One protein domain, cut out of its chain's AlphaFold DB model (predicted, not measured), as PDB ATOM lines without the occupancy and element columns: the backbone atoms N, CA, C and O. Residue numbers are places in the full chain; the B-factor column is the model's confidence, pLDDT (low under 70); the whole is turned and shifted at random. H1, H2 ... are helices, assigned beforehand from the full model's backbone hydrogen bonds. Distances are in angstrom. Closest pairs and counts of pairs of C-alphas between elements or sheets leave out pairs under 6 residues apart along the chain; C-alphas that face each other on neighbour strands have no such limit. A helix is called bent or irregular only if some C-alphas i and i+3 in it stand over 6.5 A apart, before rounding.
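AT A GLANCE: This is residues 200 to 278 of the 363 residues of the protein "Sigma-70 family RNA polymerase sigma factor" of bacterium (UniProt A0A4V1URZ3). A small, rounded cluster of helices is built round H3, which lies in the middle. H1 and H2 pack on H3, H2 on the opposite side from H5, which runs close by H3, and the short H4 sits beside the later half of H3. The printed part has 79 residues with five named helices, H1 to H5 in order along the chain, and no named strand; its class is all helix. It is compact, with a radius of gyration of the C-alphas of 11.4 A, and its C-alphas span 29 by 27 by 21 A.

HOW THE PARTS SIT: H1, residues 200 to 207, and H2, residues 211 to 223, touch through residues 211 to 214 of H2 alone; their closest C-alphas, of Ala 204 and Pro 211, are 5.2 A apart. They run the same way at a steep tilt of 56 degrees. H3, residues 235 to 246, is the hub, touching three other helices. H1 and H3 run opposite ways at a shallow tilt of 25 degrees, the closest C-alphas being those of Cys 203 and Tyr 245 at 5.2 A. H2 and H3 form a helical hairpin at a steep tilt of 42 degrees; residues 218 to 222 of H2 alone touch H3, and the closest C-alphas, of Ala 221 and Trp 235, are 5.4 A apart. H4, residues 251 to 255, touches H3 at its residues 240 to 244 alone, with the C-alphas of Trp 243 and Ile 254 closest at 7.2 A. H5, residues 264 to 276, is close to H3 but not clearly touching: the closest C-alphas, of Glu 237 and Leu 270, are 7.1 A apart, at a steep tilt of 64 degrees. H2 and H5 are apart. Each O i to N i+4 pair is within hydrogen-bond range in H1, H3, H4 and H5, and 6 of 9 are in H2.

IN THESE COORDINATES: H1 begins at C-alpha 200, (144.242, 130.015, 120.445). H2 is 20.1 A long and irregular, with C-alphas 212 and 215 standing 7.2 A apart. H3 is 15.5 A long and begins at C-alpha 235, (154.985, 121.748, 109.077). H5 is 18.6 A long and ends at C-alpha 276, (150.579, 114.124, 126.193). H1 and H4 measure 10.4 A and 6.3 A.

THE WHOLE: The two C-alphas farthest apart, of Ser 212 and Asp 265, are 31.1 A apart. The printed part has no cut. The link from H2 to H3 is long, with 11 residues; those from H1 to H2 and from H3 to H4 are tight, and that from H4 to H5 is short. The mean pLDDT of the printed part is 85.6, and residues 225, 253 and 256 to 258 are under 70.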
ATOM      1  N   ASP A 200     143.012 129.368 120.896       87.69
ATOM      2  CA  ASP A 200     144.242 130.015 120.445       87.69
ATOM      3  C   ASP A 200     145.365 129.761 121.459       87.69
ATOM      4  O   ASP A 200     146.456 129.336 121.080       87.69
ATOM      5  N   SER A 201     145.096 129.924 122.755       93.31
ATOM      6  CA  SER A 201     146.073 129.682 123.822       93.31
ATOM      7  C   SER A 201     146.598 128.243 123.822       93.31
ATOM      8  O   SER A 201     147.808 128.024 123.901       93.31
ATOM      9  N   VAL A 202     145.716 127.251 123.665       94.94
ATOM     10  CA  VAL A 202     146.099 125.828 123.618       94.94
ATOM     11  C   VAL A 202     146.912 125.512 122.364       94.94
ATOM     12  O   VAL A 202     147.928 124.819 122.437       94.94
ATOM     13  N   CYS A 203     146.492 126.030 121.208       92.50
ATOM     14  CA  CYS A 203     147.211 125.835 119.955       92.50
ATOM     15  C   CYS A 203     148.611 126.469 120.005       92.50
ATOM     16  O   CYS A 203     149.605 125.832 119.649       92.50
ATOM     17  N   ALA A 204     148.699 127.701 120.506       94.00
ATOM     18  CA  ALA A 204     149.948 128.432 120.657       94.00
ATOM     19  C   ALA A 204     150.911 127.723 121.619       94.00
ATOM     20  O   ALA A 204     152.096 127.604 121.307       94.00
ATOM     21  N   TYR A 205     150.396 127.174 122.727       96.38
ATOM     22  CA  TYR A 205     151.180 126.361 123.657       96.38
ATOM     23  C   TYR A 205     151.815 125.153 122.954       96.38
ATOM     24  O   TYR A 205     153.029 124.967 123.030       96.38
ATOM     25  N   LEU A 206     151.028 124.369 122.204       96.25
ATOM     26  CA  LEU A 206     151.539 123.202 121.472       96.25
ATOM     27  C   LEU A 206     152.616 123.589 120.448       96.25
ATOM     28  O   LEU A 206     153.629 122.899 120.321       96.25
ATOM     29  N   LEU A 207     152.421 124.703 119.739       95.69
ATOM     30  CA  LEU A 207     153.349 125.196 118.718       95.69
ATOM     31  C   LEU A 207     154.521 126.011 119.289       95.69
ATOM     32  O   LEU A 207     155.390 126.428 118.524       95.69
ATOM     33  N   GLY A 208     154.578 126.229 120.606       95.88
ATOM     34  CA  GLY A 208     155.647 126.982 121.263       95.88
ATOM     35  C   GLY A 208     155.710 128.456 120.848       95.88
ATOM     36  O   GLY A 208     156.800 129.020 120.755       95.88
ATOM     37  N   CYS A 209     154.563 129.074 120.560       94.69
ATOM     38  CA  CYS A 209     154.460 130.477 120.151       94.69
ATOM     39  C   CYS A 209     153.435 131.243 120.999       94.69
ATOM     40  O   CYS A 209     152.818 130.695 121.912       94.69
ATOM     41  N   ARG A 210     153.251 132.537 120.720       93.12
ATOM     42  CA  ARG A 210     152.184 133.351 121.321       93.12
ATOM     43  C   ARG A 210     150.889 133.236 120.505       93.12
ATOM     44  O   ARG A 210     150.969 133.079 119.285       93.12
ATOM     45  N   PRO A 211     149.703 133.414 121.121       86.94
ATOM     46  CA  PRO A 211     148.425 133.444 120.397       86.94
ATOM     47  C   PRO A 211     148.414 134.425 119.215       86.94
ATOM     48  O   PRO A 211     147.978 134.087 118.119       86.94
ATOM     49  N   SER A 212     149.010 135.610 119.393       85.19
ATOM     50  CA  SER A 212     149.119 136.643 118.352       85.19
ATOM     51  C   SER A 212     149.944 136.233 117.123       85.19
ATOM     52  O   SER A 212     149.928 136.931 116.115       85.19
ATOM     53  N   GLU A 213     150.707 135.141 117.199       87.75
ATOM     54  CA  GLU A 213     151.585 134.663 116.124       87.75
ATOM     55  C   GLU A 213     150.934 133.547 115.287       87.75
ATOM     56  O   GLU A 213     151.472 133.166 114.243       87.75
ATOM     57  N   LEU A 214     149.763 133.040 115.694       80.69
ATOM     58  CA  LEU A 214     149.103 131.893 115.058       80.69
ATOM     59  C   LEU A 214     148.697 132.139 113.602       80.69
ATOM     60  O   LEU A 214     148.753 131.215 112.791       80.69
ATOM     61  N   ASP A 215     148.325 133.366 113.238       76.75
ATOM     62  CA  ASP A 215     147.973 133.696 111.851       76.75
ATOM     63  C   ASP A 215     149.186 133.628 110.922       76.75
ATOM     64  O   ASP A 215     149.123 133.030 109.842       76.75
ATOM     65  N   ALA A 216     150.318 134.177 111.368       77.00
ATOM     66  CA  ALA A 216     151.581 134.075 110.648       77.00
ATOM     67  C   ALA A 216     152.047 132.612 110.566       77.00
ATOM     68  O   ALA A 216     152.506 132.166 109.510       77.00
ATOM     69  N   MET A 217     151.863 131.848 111.648       82.19
ATOM     70  CA  MET A 217     152.166 130.418 111.691       82.19
ATOM     71  C   MET A 217     151.326 129.634 110.678       82.19
ATOM     72  O   MET A 217     151.868 128.840 109.912       82.19
ATOM     73  N   GLY A 218     150.020 129.905 110.606       74.88
ATOM     74  CA  GLY A 218     149.123 129.279 109.636       74.88
ATOM     75  C   GLY A 218     149.451 129.650 108.191       74.88
ATOM     76  O   GLY A 218     149.405 128.793 107.310       74.88
ATOM     77  N   ALA A 219     149.846 130.899 107.930       73.31
ATOM     78  CA  ALA A 219     150.308 131.310 106.605       73.31
ATOM     79  C   ALA A 219     151.585 130.572 106.185       73.31
ATOM     80  O   ALA A 219     151.676 130.107 105.048       73.31
ATOM     81  N   LYS A 220     152.538 130.417 107.109       83.00
ATOM     82  CA  LYS A 220     153.791 129.697 106.869       83.00
ATOM     83  C   LYS A 220     153.565 128.195 106.691       83.00
ATOM     84  O   LYS A 220     154.100 127.619 105.753       83.00
ATOM     85  N   ALA A 221     152.702 127.578 107.498       78.25
ATOM     86  CA  ALA A 221     152.369 126.155 107.394       78.25
ATOM     87  C   ALA A 221     151.704 125.770 106.059       78.25
ATOM     88  O   ALA A 221     151.743 124.610 105.659       78.25
ATOM     89  N   ARG A 222     151.101 126.732 105.345       72.06
ATOM     90  CA  ARG A 222     150.542 126.511 104.000       72.06
ATOM     91  C   ARG A 222     151.586 126.507 102.885       72.06
ATOM     92  O   ARG A 222     151.316 125.942 101.832       72.06
ATOM     93  N   THR A 223     152.722 127.172 103.076       75.06
ATOM     94  CA  THR A 223     153.706 127.433 102.009       75.06
ATOM     95  C   THR A 223     155.081 126.837 102.287       75.06
ATOM     96  O   THR A 223     155.928 126.820 101.393       75.06
ATOM     97  N   ALA A 224     155.323 126.363 103.510       76.25
ATOM     98  CA  ALA A 224     156.595 125.794 103.910       76.25
ATOM     99  C   ALA A 224     156.898 124.506 103.133       76.25
ATOM    100  O   ALA A 224     156.098 123.578 103.098       76.25
ATOM    101  N   SER A 225     158.090 124.461 102.539       67.88
ATOM    102  CA  SER A 225     158.639 123.295 101.841       67.88
ATOM    103  C   SER A 225     159.652 122.508 102.680       67.88
ATOM    104  O   SER A 225     160.117 121.456 102.246       67.88
ATOM    105  N   SER A 226     160.028 123.008 103.865       73.38
ATOM    106  CA  SER A 226     160.895 122.292 104.804       73.38
ATOM    107  C   SER A 226     160.100 121.259 105.602       73.38
ATOM    108  O   SER A 226     158.922 121.459 105.881       73.38
ATOM    109  N   SER A 227     160.749 120.175 106.029       78.56
ATOM    110  CA  SER A 227     160.136 119.191 106.931       78.56
ATOM    111  C   SER A 227     160.111 119.666 108.387       78.56
ATOM    112  O   SER A 227     159.176 119.348 109.113       78.56
ATOM    113  N   GLU A 228     161.102 120.452 108.818       88.56
ATOM    114  CA  GLU A 228     161.209 120.956 110.194       88.56
ATOM    115  C   GLU A 228     160.261 122.132 110.444       88.56
ATOM    116  O   GLU A 228     160.369 123.176 109.790       88.56
ATOM    117  N   GLY A 229     159.344 121.954 111.394       88.75
ATOM    118  CA  GLY A 229     158.393 122.952 111.869       88.75
ATOM    119  C   GLY A 229     158.701 123.432 113.297       88.75
ATOM    120  O   GLY A 229     159.798 123.221 113.822       88.75
ATOM    121  N   PRO A 230     157.762 124.158 113.923       92.62
ATOM    122  CA  PRO A 230     157.965 124.751 115.240       92.62
ATOM    123  C   PRO A 230     157.919 123.702 116.358       92.62
ATOM    124  O   PRO A 230     157.212 122.706 116.252       92.62
ATOM    125  N   ASN A 231     158.638 123.959 117.455       92.88
ATOM    126  CA  ASN A 231     158.565 123.191 118.706       92.88
ATOM    127  C   ASN A 231     158.689 121.656 118.548       92.88
ATOM    128  O   ASN A 231     158.026 120.890 119.242       92.88
ATOM    129  N   GLY A 232     159.520 121.198 117.606       91.19
ATOM    130  CA  GLY A 232     159.731 119.770 117.347       91.19
ATOM    131  C   GLY A 232     158.637 119.088 116.514       91.19
ATOM    132  O   GLY A 232     158.720 117.882 116.291       91.19
ATOM    133  N   TRP A 233     157.640 119.834 116.032       94.62
ATOM    134  CA  TRP A 233     156.664 119.371 115.044       94.62
ATOM    135  C   TRP A 233     157.183 119.589 113.625       94.62
ATOM    136  O   TRP A 233     158.014 120.459 113.374       94.62
ATOM    137  N   THR A 234     156.652 118.843 112.668       94.44
ATOM    138  CA  THR A 234     156.801 119.126 111.236       94.44
ATOM    139  C   THR A 234     155.783 120.175 110.777       94.44
ATOM    140  O   THR A 234     154.785 120.424 111.455       94.44
ATOM    141  N   TRP A 235     155.988 120.815 109.620       91.75
ATOM    142  CA  TRP A 235     154.985 121.748 109.077       91.75
ATOM    143  C   TRP A 235     153.625 121.099 108.768       91.75
ATOM    144  O   TRP A 235     152.607 121.719 109.095       91.75
ATOM    145  N   PRO A 236     153.564 119.866 108.223       90.12
ATOM    146  CA  PRO A 236     152.306 119.133 108.096       90.12
ATOM    147  C   PRO A 236     151.602 118.910 109.440       90.12
ATOM    148  O   PRO A 236     150.405 119.179 109.555       90.12
ATOM    149  N   GLU A 237     152.339 118.499 110.478       94.06
ATOM    150  CA  GLU A 237     151.791 118.342 111.832       94.06
ATOM    151  C   GLU A 237     151.316 119.683 112.404       94.06
ATOM    152  O   GLU A 237     150.204 119.766 112.917       94.06
ATOM    153  N   ALA A 238     152.098 120.759 112.263       91.62
ATOM    154  CA  ALA A 238     151.731 122.092 112.740       91.62
ATOM    155  C   ALA A 238     150.441 122.608 112.082       91.62
ATOM    156  O   ALA A 238     149.594 123.208 112.748       91.62
ATOM    157  N   ARG A 239     150.246 122.330 110.785       87.06
ATOM    158  CA  ARG A 239     148.997 122.637 110.072       87.06
ATOM    159  C   ARG A 239     147.813 121.860 110.652       87.06
ATOM    160  O   ARG A 239     146.761 122.447 110.893       87.06
ATOM    161  N   VAL A 240     147.995 120.569 110.930       87.81
ATOM    162  CA  VAL A 240     146.962 119.730 111.553       87.81
ATOM    163  C   VAL A 240     146.669 120.157 112.996       87.81
ATOM    164  O   VAL A 240     145.507 120.157 113.398       87.81
ATOM    165  N   ILE A 241     147.672 120.600 113.759       92.62
ATOM    166  CA  ILE A 241     147.502 121.165 115.107       92.62
ATOM    167  C   ILE A 241     146.651 122.439 115.054       92.62
ATOM    168  O   ILE A 241     145.705 122.558 115.831       92.62
ATOM    169  N   LEU A 242     146.921 123.350 114.110       82.88
ATOM    170  CA  LEU A 242     146.093 124.544 113.891       82.88
ATOM    171  C   LEU A 242     144.641 124.157 113.594       82.88
ATOM    172  O   LEU A 242     143.724 124.639 114.251       82.88
ATOM    173  N   TRP A 243     144.415 123.240 112.656       79.50
ATOM    174  CA  TRP A 243     143.070 122.752 112.360       79.50
ATOM    175  C   TRP A 243     142.385 122.147 113.592       79.50
ATOM    176  O   TRP A 243     141.256 122.499 113.924       79.50
ATOM    177  N   ARG A 244     143.068 121.265 114.319       86.12
ATOM    178  CA  ARG A 244     142.486 120.560 115.462       86.12
ATOM    179  C   ARG A 244     142.201 121.486 116.643       86.12
ATOM    180  O   ARG A 244     141.076 121.510 117.124       86.12
ATOM    181  N   TYR A 245     143.211 122.206 117.127       87.62
ATOM    182  CA  TYR A 245     143.161 122.884 118.425       87.62
ATOM    183  C   TYR A 245     142.702 124.336 118.334       87.62
ATOM    184  O   TYR A 245     142.030 124.800 119.251       87.62
ATOM    185  N   ARG A 246     142.999 125.021 117.222       82.69
ATOM    186  CA  ARG A 246     142.514 126.384 116.978       82.69
ATOM    187  C   ARG A 246     141.077 126.392 116.458       82.69
ATOM    188  O   ARG A 246     140.234 127.127 116.957       82.69
ATOM    189  N   ASN A 247     140.799 125.549 115.463       73.12
ATOM    190  CA  ASN A 247     139.524 125.573 114.737       73.12
ATOM    191  C   ASN A 247     138.537 124.486 115.192       73.12
ATOM    192  O   ASN A 247     137.438 124.394 114.649       73.12
ATOM    193  N   GLY A 248     138.921 123.626 116.138       74.50
ATOM    194  CA  GLY A 248     138.041 122.588 116.671       74.50
ATOM    195  C   GLY A 248     137.721 121.459 115.686       74.50
ATOM    196  O   GLY A 248     136.725 120.756 115.870       74.50
ATOM    197  N   LEU A 249     138.535 121.230 114.645       73.88
ATOM    198  CA  LEU A 249     138.202 120.250 113.603       73.88
ATOM    199  C   LEU A 249     138.262 118.793 114.116       73.88
ATOM    200  O   LEU A 249     139.236 118.394 114.770       73.88
ATOM    201  N   PRO A 250     137.261 117.939 113.819       77.50
ATOM    202  CA  PRO A 250     137.352 116.511 114.094       77.50
ATOM    203  C   PRO A 250     138.266 115.805 113.080       77.50
ATOM    204  O   PRO A 250     138.439 116.259 111.951       77.50
ATOM    205  N   SER A 251     138.822 114.653 113.473       81.81
ATOM    206  CA  SER A 251     139.747 113.863 112.644       81.81
ATOM    207  C   SER A 251     139.204 113.576 111.242       81.81
ATOM    208  O   SER A 251     139.939 113.697 110.270       81.81
ATOM    209  N   ALA A 252     137.917 113.229 111.137       74.75
ATOM    210  CA  ALA A 252     137.276 112.924 109.859       74.75
ATOM    211  C   ALA A 252     137.278 114.132 108.908       74.75
ATOM    212  O   ALA A 252     137.610 113.984 107.737       74.75
ATOM    213  N   SER A 253     136.988 115.336 109.418       69.31
ATOM    214  CA  SER A 253     137.039 116.561 108.615       69.31
ATOM    215  C   SER A 253     138.460 116.893 108.171       69.31
ATOM    216  O   SER A 253     138.647 117.356 107.054       69.31
ATOM    217  N   ILE A 254     139.458 116.648 109.026       72.19
ATOM    218  CA  ILE A 254     140.860 116.911 108.684       72.19
ATOM    219  C   ILE A 254     141.324 115.996 107.545       72.19
ATOM    220  O   ILE A 254     141.913 116.473 106.581       72.19
ATOM    221  N   LEU A 255     141.009 114.701 107.628       75.06
ATOM    222  CA  LEU A 255     141.362 113.718 106.598       75.06
ATOM    223  C   LEU A 255     140.663 113.976 105.254       75.06
ATOM    224  O   LEU A 255     141.150 113.529 104.221       75.06
ATOM    225  N   ALA A 256     139.537 114.695 105.254       68.62
ATOM    226  CA  ALA A 256     138.830 115.065 104.032       68.62
ATOM    227  C   ALA A 256     139.521 116.199 103.250       68.62
ATOM    228  O   ALA A 256     139.194 116.417 102.082       68.62
ATOM    229  N   PHE A 257     140.477 116.925 103.846       64.25
ATOM    230  CA  PHE A 257     141.218 117.949 103.116       64.25
ATOM    231  C   PHE A 257     142.196 117.321 102.132       64.25
ATOM    232  O   PHE A 257     143.097 116.581 102.518       64.25
ATOM    233  N   SER A 258     142.113 117.732 100.866       63.81
ATOM    234  CA  SER A 258     143.087 117.363  99.826       63.81
ATOM    235  C   SER A 258     144.516 117.826 100.133       63.81
ATOM    236  O   SER A 258     145.472 117.322  99.555       63.81
ATOM    237  N   THR A 259     144.660 118.791 101.043       71.19
ATOM    238  CA  THR A 259     145.944 119.294 101.539       71.19
ATOM    239  C   THR A 259     146.405 118.591 102.816       71.19
ATOM    240  O   THR A 259     147.448 118.948 103.349       71.19
ATOM    241  N   CYS A 260     145.665 117.614 103.350       74.94
ATOM    242  CA  CYS A 260     146.140 116.811 104.472       74.94
ATOM    243  C   CYS A 260     147.195 115.815 103.978       74.94
ATOM    244  O   CYS A 260     146.912 114.938 103.170       74.94
ATOM    245  N   GLU A 261     148.418 115.959 104.480       85.81
ATOM    246  CA  GLU A 261     149.555 115.095 104.128       85.81
ATOM    247  C   GLU A 261     149.713 113.913 105.095       85.81
ATOM    248  O   GLU A 261     150.563 113.056 104.875       85.81
ATOM    249  N   LEU A 262     148.911 113.879 106.166       88.75
ATOM    250  CA  LEU A 262     148.897 112.797 107.145       88.75
ATOM    251  C   LEU A 262     147.757 111.826 106.847       88.75
ATOM    252  O   LEU A 262     146.628 112.251 106.587       88.75
ATOM    253  N   ASP A 263     148.046 110.533 106.945       91.56
ATOM    254  CA  ASP A 263     147.026 109.492 106.937       91.56
ATOM    255  C   ASP A 263     146.336 109.342 108.310       91.56
ATOM    256  O   ASP A 263     146.604 110.063 109.276       91.56
ATOM    257  N   LYS A 264     145.396 108.396 108.391       91.88
ATOM    258  CA  LYS A 264     144.600 108.145 109.598       91.88
ATOM    259  C   LYS A 264     145.452 107.738 110.805       91.88
ATOM    260  O   LYS A 264     145.139 108.165 111.918       91.88
ATOM    261  N   ASP A 265     146.479 106.920 110.599       96.00
ATOM    262  CA  ASP A 265     147.296 106.371 111.682       96.00
ATOM    263  C   ASP A 265     148.297 107.425 112.169       96.00
ATOM    264  O   ASP A 265     148.410 107.660 113.373       96.00
ATOM    265  N   GLN A 266     148.909 108.164 111.240       95.88
ATOM    266  CA  GLN A 266     149.771 109.309 111.540       95.88
ATOM    267  C   GLN A 266     149.017 110.410 112.297       95.88
ATOM    268  O   GLN A 266     149.537 110.997 113.245       95.88
ATOM    269  N   LEU A 267     147.766 110.681 111.915       93.88
ATOM    270  CA  LEU A 267     146.926 111.665 112.595       93.88
ATOM    271  C   LEU A 267     146.517 111.199 114.001       93.88
ATOM    272  O   LEU A 267     146.443 112.013 114.925       93.88
ATOM    273  N   ALA A 268     146.278 109.898 114.194       94.94
ATOM    274  CA  ALA A 268     146.029 109.334 115.517       94.94
ATOM    275  C   ALA A 268     147.265 109.449 116.425       94.94
ATOM    276  O   ALA A 268     147.132 109.892 117.567       94.94
ATOM    277  N   GLU A 269     148.451 109.120 115.906       96.56
ATOM    278  CA  GLU A 269     149.726 109.248 116.621       96.56
ATOM    279  C   GLU A 269     150.031 110.706 116.988       96.56
ATOM    280  O   GLU A 269     150.360 111.000 118.141       96.56
ATOM    281  N   LEU A 270     149.845 111.636 116.044       96.62
ATOM    282  CA  LEU A 270     149.983 113.070 116.296       96.62
ATOM    283  C   LEU A 270     149.077 113.511 117.447       96.62
ATOM    284  O   LEU A 270     149.530 114.202 118.353       96.62
ATOM    285  N   PHE A 271     147.811 113.094 117.456       95.25
ATOM    286  CA  PHE A 271     146.880 113.493 118.512       95.25
ATOM    287  C   PHE A 271     147.190 112.871 119.871       95.25
ATOM    288  O   PHE A 271     146.941 113.530 120.880       95.25
ATOM    289  N   GLU A 272     147.760 111.665 119.937       95.31
ATOM    290  CA  GLU A 272     148.289 111.141 121.204       95.31
ATOM    291  C   GLU A 272     149.480 111.965 121.699       95.31
ATOM    292  O   GLU A 272     149.519 112.362 122.865       95.31
ATOM    293  N   ARG A 273     150.416 112.305 120.803       96.06
ATOM    294  CA  ARG A 273     151.543 113.185 121.140       96.06
ATOM    295  C   ARG A 273     151.062 114.556 121.605       96.06
ATOM    296  O   ARG A 273     151.573 115.062 122.597       96.06
ATOM    297  N   CYS A 274     150.078 115.156 120.937       95.75
ATOM    298  CA  CYS A 274     149.509 116.428 121.370       95.75
ATOM    299  C   CYS A 274     148.839 116.292 122.740       95.75
ATOM    300  O   CYS A 274     149.133 117.102 123.611       95.75
ATOM    301  N   ARG A 275     148.015 115.254 122.970       93.75
ATOM    302  CA  ARG A 275     147.374 114.990 124.274       93.75
ATOM    303  C   ARG A 275     148.383 114.914 125.418       93.75
ATOM    304  O   ARG A 275     148.140 115.501 126.467       93.75
ATOM    305  N   ALA A 276     149.512 114.242 125.202       91.81
ATOM    306  CA  ALA A 276     150.579 114.124 126.193       91.81
ATOM    307  C   ALA A 276     151.275 115.461 126.516       91.81
ATOM    308  O   ALA A 276     151.891 115.582 127.569       91.81
ATOM    309  N   ASN A 277     151.171 116.454 125.627       92.94
ATOM    310  CA  ASN A 277     151.781 117.777 125.766       92.94
ATOM    311  C   ASN A 277     150.744 118.886 126.015       92.94
ATOM    312  O   ASN A 277     151.053 120.057 125.826       92.94
ATOM    313  N   LEU A 278     149.501 118.563 126.384       94.25
ATOM    314  CA  LEU A 278     148.513 119.589 126.726       94.25
ATOM    315  C   LEU A 278     148.760 120.150 128.139       94.25
ATOM    316  O   LEU A 278     149.075 119.387 129.054       94.25
TER     317      LEU A 278